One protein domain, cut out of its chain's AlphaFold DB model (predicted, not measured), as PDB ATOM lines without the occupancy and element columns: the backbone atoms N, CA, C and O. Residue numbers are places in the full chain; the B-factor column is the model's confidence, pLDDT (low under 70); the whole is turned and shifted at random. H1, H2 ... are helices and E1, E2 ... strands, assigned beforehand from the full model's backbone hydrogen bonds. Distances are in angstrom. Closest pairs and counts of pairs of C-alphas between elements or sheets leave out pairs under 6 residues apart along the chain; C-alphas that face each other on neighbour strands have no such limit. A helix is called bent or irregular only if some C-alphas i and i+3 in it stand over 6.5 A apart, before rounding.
ATOM      1  N   ASN A  12     -12.069  12.741  46.764       97.31
ATOM      2  CA  ASN A  12     -11.577  11.990  47.920       97.31
ATOM      3  C   ASN A  12     -10.240  11.271  47.687       97.31
ATOM      4  O   ASN A  12      -9.692  10.735  48.651       97.31
ATOM      5  N   ASP A  13      -9.706  11.289  46.467       96.81
ATOM      6  CA  ASP A  13      -8.363  10.786  46.155       96.81
ATOM      7  C   ASP A  13      -7.327  11.933  46.193       96.81
ATOM      8  O   ASP A  13      -6.120  11.719  46.315       96.81
ATOM      9  N   CYS A  14      -7.799  13.182  46.186       96.81
ATOM     10  CA  CYS A  14      -7.008  14.394  46.361       96.81
ATOM     11  C   CYS A  14      -6.792  14.745  47.850       96.81
ATOM     12  O   CYS A  14      -7.673  15.266  48.535       96.81
ATOM     13  N   GLY A  15      -5.564  14.580  48.358       97.25
ATOM     14  CA  GLY A  15      -5.247  14.827  49.776       97.25
ATOM     15  C   GLY A  15      -5.539  16.253  50.282       97.25
ATOM     16  O   GLY A  15      -5.982  16.423  51.421       97.25
ATOM     17  N   ILE A  16      -5.330  17.287  49.457       96.75
ATOM     18  CA  ILE A  16      -5.657  18.675  49.835       96.75
ATOM     19  C   ILE A  16      -7.171  18.920  49.845       96.75
ATOM     20  O   ILE A  16      -7.674  19.608  50.732       96.75
ATOM     21  N   CYS A  17      -7.899  18.298  48.918       96.94
ATOM     22  CA  CYS A  17      -9.350  18.367  48.821       96.94
ATOM     23  C   CYS A  17     -10.002  17.691  50.035       96.94
ATOM     24  O   CYS A  17     -10.882  18.273  50.667       96.94
ATOM     25  N   THR A  18      -9.490  16.524  50.437       97.69
ATOM     26  CA  THR A  18      -9.919  15.808  51.645       97.69
ATOM     27  C   THR A  18      -9.697  16.635  52.910       97.69
ATOM     28  O   THR A  18     -10.606  16.779  53.728       97.69
ATOM     29  N   ARG A  19      -8.523  17.267  53.067       98.38
ATOM     30  CA  ARG A  19      -8.266  18.174  54.203       98.38
ATOM     31  C   ARG A  19      -9.219  19.366  54.209       98.38
ATOM     32  O   ARG A  19      -9.767  19.694  55.258       98.38
ATOM     33  N   PHE A  20      -9.433  19.991  53.055       97.69
ATOM     34  CA  PHE A  20     -10.379  21.096  52.902       97.69
ATOM     35  C   PHE A  20     -11.801  20.694  53.324       97.69
ATOM     36  O   PHE A  20     -12.418  21.393  54.131       97.69
ATOM     37  N   ALA A  21     -12.286  19.541  52.859       97.69
ATOM     38  CA  ALA A  21     -13.600  19.023  53.217       97.69
ATOM     39  C   ALA A  21     -13.717  18.741  54.725       97.69
ATOM     40  O   ALA A  21     -14.673  19.186  55.364       97.69
ATOM     41  N   HIS A  22     -12.717  18.089  55.328       97.62
ATOM     42  CA  HIS A  22     -12.697  17.848  56.773       97.62
ATOM     43  C   HIS A  22     -12.709  19.137  57.594       97.62
ATOM     44  O   HIS A  22     -13.434  19.212  58.587       97.62
ATOM     45  N   ILE A  23     -11.954  20.161  57.181       98.06
ATOM     46  CA  ILE A  23     -11.967  21.471  57.844       98.06
ATOM     47  C   ILE A  23     -13.367  22.084  57.762       98.06
ATOM     48  O   ILE A  23     -13.897  22.510  58.785       98.06
ATOM     49  N   ALA A  24     -13.999  22.085  56.587       97.19
ATOM     50  CA  ALA A  24     -15.351  22.615  56.417       97.19
ATOM     51  C   ALA A  24     -16.389  21.874  57.282       97.19
ATOM     52  O   ALA A  24     -17.191  22.505  57.979       97.19
ATOM     53  N   SER A  25     -16.349  20.540  57.298       96.88
ATOM     54  CA  SER A  25     -17.247  19.732  58.129       96.88
ATOM     55  C   SER A  25     -17.017  19.988  59.621       96.88
ATOM     56  O   SER A  25     -17.954  20.319  60.348       96.88
ATOM     57  N   SER A  26     -15.763  19.951  60.076       97.31
ATOM     58  CA  SER A  26     -15.403  20.187  61.477       97.31
ATOM     59  C   SER A  26     -15.786  21.596  61.939       97.31
ATOM     60  O   SER A  26     -16.425  21.767  62.981       97.31
ATOM     61  N   LEU A  27     -15.482  22.619  61.132       97.38
ATOM     62  CA  LEU A  27     -15.843  23.999  61.441       97.38
ATOM     63  C   LEU A  27     -17.351  24.236  61.426       97.38
ATOM     64  O   LEU A  27     -17.794  25.173  62.074       97.38
ATOM     65  N   SER A  28     -18.133  23.412  60.740       96.38
ATOM     66  CA  SER A  28     -19.594  23.502  60.727       96.38
ATOM     67  C   SER A  28     -20.271  22.562  61.735       96.38
ATOM     68  O   SER A  28     -21.487  22.419  61.696       96.38
ATOM     69  N   LYS A  29     -19.508  21.891  62.615       95.31
ATOM     70  CA  LYS A  29     -20.007  20.841  63.530       95.31
ATOM     71  C   LYS A  29     -20.781  19.721  62.805       95.31
ATOM     72  O   LYS A  29     -21.738  19.170  63.343       95.31
ATOM     73  N   GLY A  30     -20.384  19.389  61.576       93.12
ATOM     74  CA  GLY A  30     -21.049  18.375  60.751       93.12
ATOM     75  C   GLY A  30     -22.341  18.842  60.070       93.12
ATOM     76  O   GLY A  30     -23.058  18.017  59.506       93.12
ATOM     77  N   TRP A  31     -22.656  20.143  60.109       95.12
ATOM     78  CA  TRP A  31     -23.762  20.723  59.339       95.12
ATOM     79  C   TRP A  31     -23.535  20.591  57.830       95.12
ATOM     80  O   TRP A  31     -24.448  20.199  57.105       95.12
ATOM     81  N   VAL A  32     -22.314  20.881  57.371       96.50
ATOM     82  CA  VAL A  32     -21.886  20.620  55.994       96.50
ATOM     83  C   VAL A  32     -21.506  19.146  55.882       96.50
ATOM     84  O   VAL A  32     -20.497  18.703  56.442       96.50
ATOM     85  N   ASP A  33     -22.327  18.394  55.154       95.88
ATOM     86  CA  ASP A  33     -22.106  16.977  54.871       95.88
ATOM     87  C   ASP A  33     -21.067  16.837  53.759       95.88
ATOM     88  O   ASP A  33     -21.209  17.427  52.694       95.88
ATOM     89  N   THR A  34     -20.006  16.076  53.987       97.44
ATOM     90  CA  THR A  34     -18.915  15.925  53.019       97.44
ATOM     91  C   THR A  34     -19.014  14.584  52.318       97.44
ATOM     92  O   THR A  34     -19.018  13.544  52.977       97.44
ATOM     93  N   VAL A  35     -19.033  14.588  50.986       97.88
ATOM     94  CA  VAL A  35     -19.156  13.374  50.173       97.88
ATOM     95  C   VAL A  35     -18.024  13.310  49.155       97.88
ATOM     96  O   VAL A  35     -17.785  14.266  48.426       97.88
ATOM     97  N   GLY A  36     -17.332  12.173  49.096       97.88
ATOM     98  CA  GLY A  36     -16.277  11.938  48.113       97.88
ATOM     99  C   GLY A  36     -16.834  11.563  46.738       97.88
ATOM    100  O   GLY A  36     -17.734  10.723  46.662       97.88
ATOM    101  N   LEU A  37     -16.287  12.136  45.663       97.06
ATOM    102  CA  LEU A  37     -16.672  11.906  44.258       97.06
ATOM    103  C   LEU A  37     -16.626  10.437  43.807       97.06
ATOM    104  O   LEU A  37     -17.345  10.069  42.868       97.06
ATOM    105  N   PHE A  38     -15.787   9.619  44.443       96.19
ATOM    106  CA  PHE A  38     -15.566   8.206  44.114       96.19
ATOM    107  C   PHE A  38     -16.205   7.245  45.125       96.19
ATOM    108  O   PHE A  38     -16.071   6.031  45.002       96.19
ATOM    109  N   THR A  39     -16.941   7.768  46.108       97.38
ATOM    110  CA  THR A  39     -17.783   6.944  46.989       97.38
ATOM    111  C   THR A  39     -19.084   6.562  46.284       97.38
ATOM    112  O   THR A  39     -19.535   7.283  45.395       97.38
ATOM    113  N   GLU A  40     -19.757   5.491  46.716       97.62
ATOM    114  CA  GLU A  40     -21.075   5.109  46.173       97.62
ATOM    115  C   GLU A  40     -22.084   6.269  46.229       97.62
ATOM    116  O   GLU A  40     -22.793   6.553  45.262       97.62
ATOM    117  N   LYS A  41     -22.094   7.009  47.348       96.31
ATOM    118  CA  LYS A  41     -22.934   8.200  47.524       96.31
ATOM    119  C   LYS A  41     -22.560   9.309  46.538       96.31
ATOM    120  O   LYS A  41     -23.454   9.935  45.976       96.31
ATOM    121  N   GLY A  42     -21.267   9.543  46.317       96.50
ATOM    122  CA  GLY A  42     -20.784  10.519  45.341       96.50
ATOM    123  C   GLY A  42     -21.152  10.146  43.912       96.50
ATOM    124  O   GLY A  42     -21.652  10.992  43.179       96.50
ATOM    125  N   ILE A  43     -20.993   8.876  43.535       96.50
ATOM    126  CA  ILE A  43     -21.387   8.356  42.217       96.50
ATOM    127  C   ILE A  43     -22.882   8.582  41.980       96.50
ATOM    128  O   ILE A  43     -23.250   9.116  40.935       96.50
ATOM    129  N   ARG A  44     -23.724   8.272  42.975       96.38
ATOM    130  CA  ARG A  44     -25.170   8.516  42.892       96.38
ATOM    131  C   ARG A  44     -25.506  10.001  42.738       96.38
ATOM    132  O   ARG A  44     -26.307  10.362  41.882       96.38
ATOM    133  N   ILE A  45     -24.867  10.875  43.519       95.44
ATOM    134  CA  ILE A  45     -25.044  12.330  43.381       95.44
ATOM    135  C   ILE A  45     -24.644  12.793  41.976       95.44
ATOM    136  O   ILE A  45     -25.372  13.574  41.374       95.44
ATOM    137  N   LYS A  46     -23.531  12.293  41.422       94.62
ATOM    138  CA  LYS A  46     -23.098  12.655  40.065       94.62
ATOM    139  C   LYS A  46     -24.132  12.290  39.006       94.62
ATOM    140  O   LYS A  46     -24.377  13.104  38.128       94.62
ATOM    141  N   SER A  47     -24.747  11.111  39.106       94.31
ATOM    142  CA  SER A  47     -25.775  10.674  38.152       94.31
ATOM    143  C   SER A  47     -27.116  11.393  38.305       94.31
ATOM    144  O   SER A  47     -27.853  11.497  37.333       94.31
ATOM    145  N   GLU A  48     -27.459  11.842  39.515       94.69
ATOM    146  CA  GLU A  48     -28.767  12.448  39.804       94.69
ATOM    147  C   GLU A  48     -28.768  13.977  39.683       94.69
ATOM    148  O   GLU A  48     -29.793  14.557  39.333       94.69
ATOM    149  N   PHE A  49     -27.650  14.636  40.003       95.00
ATOM    150  CA  PHE A  49     -27.572  16.095  40.106       95.00
ATOM    151  C   PHE A  49     -27.017  16.765  38.843       95.00
ATOM    152  O   PHE A  49     -27.486  17.832  38.456       95.00
ATOM    153  N   PHE A  50     -26.001  16.169  38.216       93.81
ATOM    154  CA  PHE A  50     -25.271  16.787  37.109       93.81
ATOM    155  C   PHE A  50     -25.800  16.324  35.751       93.81
ATOM    156  O   PHE A  50     -26.240  15.186  35.579       93.81
ATOM    157  N   ARG A  51     -25.734  17.215  34.762       92.75
ATOM    158  CA  ARG A  51     -26.043  16.926  33.356       92.75
ATOM    159  C   ARG A  51     -24.834  16.279  32.676       92.75
ATOM    160  O   ARG A  51     -23.714  16.366  33.164       92.75
ATOM    161  N   LEU A  52     -25.055  15.671  31.509       88.06
ATOM    162  CA  LEU A  52     -23.992  15.017  30.728       88.06
ATOM    163  C   LEU A  52     -22.837  15.960  30.355       88.06
ATOM    164  O   LEU A  52     -21.698  15.515  30.265       88.06
ATOM    165  N   ASP A  53     -23.136  17.244  30.162       91.19
ATOM    166  CA  ASP A  53     -22.154  18.256  29.755       91.19
ATOM    167  C   ASP A  53     -21.406  18.878  30.947       91.19
ATOM    168  O   ASP A  53     -20.445  19.632  30.761       91.19
ATOM    169  N   ASP A  54     -21.833  18.574  32.176       92.19
ATOM    170  CA  ASP A  54     -21.187  19.079  33.379       92.19
ATOM    171  C   ASP A  54     -19.878  18.333  33.658       92.19
ATOM    172  O   ASP A  54     -19.677  17.168  33.310       92.19
ATOM    173  N   ARG A  55     -18.974  19.013  34.364       92.25
ATOM    174  CA  ARG A  55     -17.655  18.496  34.745       92.25
ATOM    175  C   ARG A  55     -17.564  18.314  36.267       92.25
ATOM    176  O   ARG A  55     -16.838  19.052  36.935       92.25
ATOM    177  N   PRO A  56     -18.280  17.336  36.858       92.06
ATOM    178  CA  PRO A  56     -18.363  17.185  38.313       92.06
ATOM    179  C   PRO A  56     -17.026  16.817  38.971       92.06
ATOM    180  O   PRO A  56     -16.861  17.038  40.165       92.06
ATOM    181  N   ASN A  57     -16.073  16.272  38.208       94.00
ATOM    182  CA  ASN A  57     -14.787  15.811  38.735       94.00
ATOM    183  C   ASN A  57     -13.679  16.883  38.715       94.00
ATOM    184  O   ASN A  57     -12.600  16.634  39.235       94.00
ATOM    185  N   GLU A  58     -13.896  18.052  38.103       91.75
ATOM    186  CA  GLU A  58     -12.827  19.056  37.939       91.75
ATOM    187  C   GLU A  58     -12.607  19.933  39.182       91.75
ATOM    188  O   GLU A  58     -11.552  20.546  39.341       91.75
ATOM    189  N   MET A  59     -13.602  20.027  40.066       94.25
ATOM    190  CA  MET A  59     -13.571  20.904  41.236       94.25
ATOM    191  C   MET A  59     -14.484  20.382  42.348       94.25
ATOM    192  O   MET A  59     -15.292  19.483  42.133       94.25
ATOM    193  N   PHE A  60     -14.385  20.975  43.540       97.00
ATOM    194  CA  PHE A  60     -15.383  20.736  44.582       97.00
ATOM    195  C   PHE A  60     -16.708  21.414  44.225       97.00
ATOM    196  O   PHE A  60     -16.722  22.458  43.565       97.00
ATOM    197  N   TRP A  61     -17.805  20.878  44.751       97.75
ATOM    198  CA  TRP A  61     -19.137  21.451  44.599       97.75
ATOM    199  C   TRP A  61     -19.834  21.560  45.944       97.75
ATOM    200  O   TRP A  61     -19.865  20.602  46.712       97.75
ATOM    201  N   LEU A  62     -20.422  22.719  46.223       97.44
ATOM    202  CA  LEU A  62     -21.389  22.860  47.302       97.44
ATOM    203  C   LEU A  62     -22.795  22.720  46.723       97.44
ATOM    204  O   LEU A  62     -23.230  23.572  45.950       97.44
ATOM    205  N   LEU A  63     -23.492  21.658  47.104       96.31
ATOM    206  CA  LEU A  63     -24.844  21.355  46.658       96.31
ATOM    207  C   LEU A  63     -25.841  21.761  47.740       96.31
ATOM    208  O   LEU A  63     -25.708  21.365  48.902       96.31
ATOM    209  N   PHE A  64     -26.844  22.539  47.356       91.44
ATOM    210  CA  PHE A  64     -27.920  22.986  48.230       91.44
ATOM    211  C   PHE A  64     -29.253  22.905  47.483       91.44
ATOM    212  O   PHE A  64     -29.506  23.688  46.566       91.44
ATOM    213  N   GLY A  65     -30.097  21.942  47.865       87.75
ATOM    214  CA  GLY A  65     -31.294  21.610  47.089       87.75
ATOM    215  C   GLY A  65     -30.906  21.241  45.656       87.75
ATOM    216  O   GLY A  65     -30.081  20.351  45.463       87.75
ATOM    217  N   ASP A  66     -31.440  21.983  44.689       89.56
ATOM    218  CA  ASP A  66     -31.177  21.802  43.254       89.56
ATOM    219  C   ASP A  66     -30.098  22.766  42.715       89.56
ATOM    220  O   ASP A  66     -29.895  22.879  41.509       89.56
ATOM    221  N   THR A  67     -29.410  23.510  43.593       92.31
ATOM    222  CA  THR A  67     -28.368  24.475  43.206       92.31
ATOM    223  C   THR A  67     -26.976  23.976  43.578       92.31
ATOM    224  O   THR A  67     -26.736  23.574  44.716       92.31
ATOM    225  N   GLY A  68     -26.046  24.035  42.622       94.62
ATOM    226  CA  GLY A  68     -24.656  23.617  42.793       94.62
ATOM    227  C   GLY A  68     -23.698  24.783  42.573       94.62
ATOM    228  O   GLY A  68     -23.730  25.427  41.528       94.62
ATOM    229  N   TYR A  69     -22.822  25.042  43.543       96.12
ATOM    230  CA  TYR A  69     -21.777  26.059  43.441       96.12
ATOM    231  C   TYR A  69     -20.402  25.392  43.323       96.12
ATOM    232  O   TYR A  69     -19.907  24.818  44.293       96.12
ATOM    233  N   GLY A  70     -19.783  25.476  42.144       95.38
ATOM    234  CA  GLY A  70     -18.481  24.866  41.859       95.38
ATOM    235  C   GLY A  70     -17.288  25.764  42.203       95.38
ATOM    236  O   GLY A  70     -17.281  26.961  41.911       95.38
ATOM    237  N   GLY A  71     -16.237  25.193  42.792       93.75
ATOM    238  CA  GLY A  71     -14.945  25.853  43.028       93.75
ATOM    239  C   GLY A  71     -15.052  27.260  43.623       93.75
ATOM    240  O   GLY A  71     -15.572  27.440  44.720       93.75
ATOM    241  N   ARG A  72     -14.549  28.289  42.922       94.75
ATOM    242  CA  ARG A  72     -14.476  29.655  43.481       94.75
ATOM    243  C   ARG A  72     -15.847  30.236  43.834       94.75
ATOM    244  O   ARG A  72     -15.957  30.888  44.869       94.75
ATOM    245  N   SER A  73     -16.885  29.979  43.035       95.50
ATOM    246  CA  SER A  73     -18.239  30.460  43.349       95.50
ATOM    247  C   SER A  73     -18.851  29.734  44.548       95.50
ATOM    248  O   SER A  73     -19.770  30.266  45.160       95.50
ATOM    249  N   GLY A  74     -18.328  28.558  44.917       95.75
ATOM    250  CA  GLY A  74     -18.728  27.801  46.103       95.75
ATOM    251  C   GLY A  74     -18.090  28.268  47.410       95.75
ATOM    252  O   GLY A  74     -18.607  27.932  48.473       95.75
ATOM    253  N   LEU A  75     -17.025  29.078  47.377       96.69
ATOM    254  CA  LEU A  75     -16.297  29.483  48.590       96.69
ATOM    255  C   LEU A  75     -17.133  30.359  49.531       96.69
ATOM    256  O   LEU A  75     -17.212  30.081  50.726       96.69
ATOM    257  N   LEU A  76     -17.772  31.408  49.004       96.75
ATOM    258  CA  LEU A  76     -18.601  32.302  49.815       96.75
ATOM    259  C   LEU A  76     -19.875  31.601  50.337       96.75
ATOM    260  O   LEU A  76     -20.154  31.727  51.532       96.75
ATOM    261  N   PRO A  77     -20.625  30.834  49.517       96.50
ATOM    262  CA  PRO A  77     -21.708  29.981  50.005       96.50
ATOM    263  C   PRO A  77     -21.263  29.005  51.100       96.50
ATOM    264  O   PRO A  77     -21.923  28.905  52.131       96.50
ATOM    265  N   LEU A  78     -20.113  28.346  50.929       97.00
ATOM    266  CA  LEU A  78     -19.598  27.402  51.918       97.00
ATOM    267  C   LEU A  78     -19.276  28.102  53.239       97.00
ATOM    268  O   LEU A  78     -19.664  27.613  54.296       97.00
ATOM    269  N   ALA A  79     -18.616  29.261  53.193       97.00
ATOM    270  CA  ALA A  79     -18.314  30.035  54.394       97.00
ATOM    271  C   ALA A  79     -19.590  30.427  55.161       97.00
ATOM    272  O   ALA A  79     -19.630  30.312  56.387       97.00
ATOM    273  N   ARG A  80     -20.654  30.829  54.449       95.94
ATOM    274  CA  ARG A  80     -21.963  31.128  55.057       95.94
ATOM    275  C   ARG A  80     -22.552  29.911  55.763       95.94
ATOM    276  O   ARG A  80     -22.984  30.029  56.906       95.94
ATOM    277  N   GLU A  81     -22.528  28.749  55.120       95.88
ATOM    278  CA  GLU A  81     -23.067  27.520  55.707       95.88
ATOM    279  C   GLU A  81     -22.220  27.000  56.877       95.88
ATOM    280  O   GLU A  81     -22.769  26.513  57.865       95.88
ATOM    281  N   VAL A  82     -20.897  27.179  56.841       96.69
ATOM    282  CA  VAL A  82     -20.022  26.881  57.986       96.69
ATOM    283  C   VAL A  82     -20.392  27.736  59.200       96.69
ATOM    284  O   VAL A  82     -20.507  27.206  60.305       96.69
ATOM    285  N   ILE A  83     -20.628  29.039  59.006       96.62
ATOM    286  CA  ILE A  83     -21.085  29.937  60.080       96.62
ATOM    287  C   ILE A  83     -22.478  29.519  60.566       96.62
ATOM    288  O   ILE A  83     -22.711  29.449  61.771       96.62
ATOM    289  N   ARG A  84     -23.392  29.175  59.655       93.81
ATOM    290  CA  ARG A  84     -24.743  28.716  60.002       93.81
ATOM    291  C   ARG A  84     -24.722  27.473  60.894       93.81
ATOM    292  O   ARG A  84     -25.393  27.459  61.920       93.81
ATOM    293  N   GLY A  85     -23.898  26.481  60.557       92.62
ATOM    294  CA  GLY A  85     -23.718  25.261  61.351       92.62
ATOM    295  C   GLY A  85     -23.104  25.478  62.739       92.62
ATOM    296  O   GLY A  85     -23.150  24.590  63.583       92.62
ATOM    297  N   ARG A  86     -22.521  26.654  63.008       90.50
ATOM    298  CA  ARG A  86     -22.060  27.026  64.356       90.50
ATOM    299  C   ARG A  86     -23.173  27.577  65.239       90.50
ATOM    300  O   ARG A  86     -23.041  27.465  66.459       90.50
ATOM    301  N   VAL A  87     -24.174  28.209  64.625       88.81
ATOM    302  CA  VAL A  87     -25.281  28.914  65.289       88.81
ATOM    303  C   VAL A  87     -26.481  27.992  65.525       88.81
ATOM    304  O   VAL A  87     -27.194  28.188  66.505       88.81
ATOM    305  N   LEU A  88     -26.689  27.008  64.643       80.44
ATOM    306  CA  LEU A  88     -27.627  25.893  64.834       80.44
ATOM    307  C   LEU A  88     -27.122  24.910  65.903       80.44
ATOM    308  O   LEU A  88     -27.990  24.352  66.605       80.44
TER     309      LEU A  88
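This is residues 12 to 88 of the 88 residues of an uncharacterized protein of Candidatus Bathyarchaeota archaeon (UniProt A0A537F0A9). Two helices, H1 and H3, run the same way and draw together as a V, meeting where residues 24 to 27 of H1 come to H3. E1 folds back beside H1, the small hairpin of E2 and E3 packs on H3 through that helix's residues 71 to 81, and H2 lies off at the other end of the model, touching no helix. The printed part has 77 residues, with three named helices and three named strands in the order H1, E1, H2, E2, E3, H3; the class is mixed, helices and strands, and the one sheet, E2 - E3, is antiparallel. The whole is compact, with a radius of gyration of the C-alphas of 12.2 A and spans of 37 by 26 by 22 A.

Find C-alpha 15 at (-5.247, 14.827, 49.776); from there H1 runs through residues 15 to 27, 18.2 A from first to last C-alpha. Next comes E1, residues 33 to 36, 10.2 A long, and then H2, residues 40 to 49, 14.1 A long, which begins at C-alpha 40 (-21.075, 5.109, 46.173). Read on to E2, residues 61 to 64, 9.6 A, and E3, residues 67 to 70, 10.0 A. H3 follows at once with residues 71 to 87, 24.7 A long, and ends at C-alpha 87 (-25.281, 28.914, 65.289). H3 has a kink of 28 degrees near residue 78 and is irregular, but only just: C-alphas 73 and 76 are 6.7 A apart.

Start with H1, which touches H3 with its residues 24 to 27 alone; the closest C-alphas, those of Leu 27 and Val 82, are 6.1 A apart. The two run the same way at a shallow tilt of 31 degrees. Look next at E1, which pairs with no named strand: its closest C-alpha to H1 is that of Thr 34, 6.2 A from that of Ala 21. At its other end, the C-alphas of Gly 36 and Gly 42 are the closest of E1 and H2, at 5.5 A. H2 is apart from H1, H3 and E3. E2 and E3 form a hairpin, antiparallel at 162 degrees, with N 62 and O 69 within hydrogen-bond range at 2.9 A, and N 64 and O 67 at 2.8 A. The closest C-alphas of E2 and H3 are those of Leu 62 and Gly 74, 5.7 A. In H1 and H2 every O i to N i+4 pair is within hydrogen-bond range; in H3, 11 of 13 are.

The two C-alphas farthest apart in the domain, those of Leu 52 and Val 87, are 37.3 A apart. The printed part has no cut and ends at residue 88, the chain's last residue. The link from H2 to E2, with 11 residues, is long; the other links are tight. The mean pLDDT of the printed part is 95.1, and no printed residue is under 70.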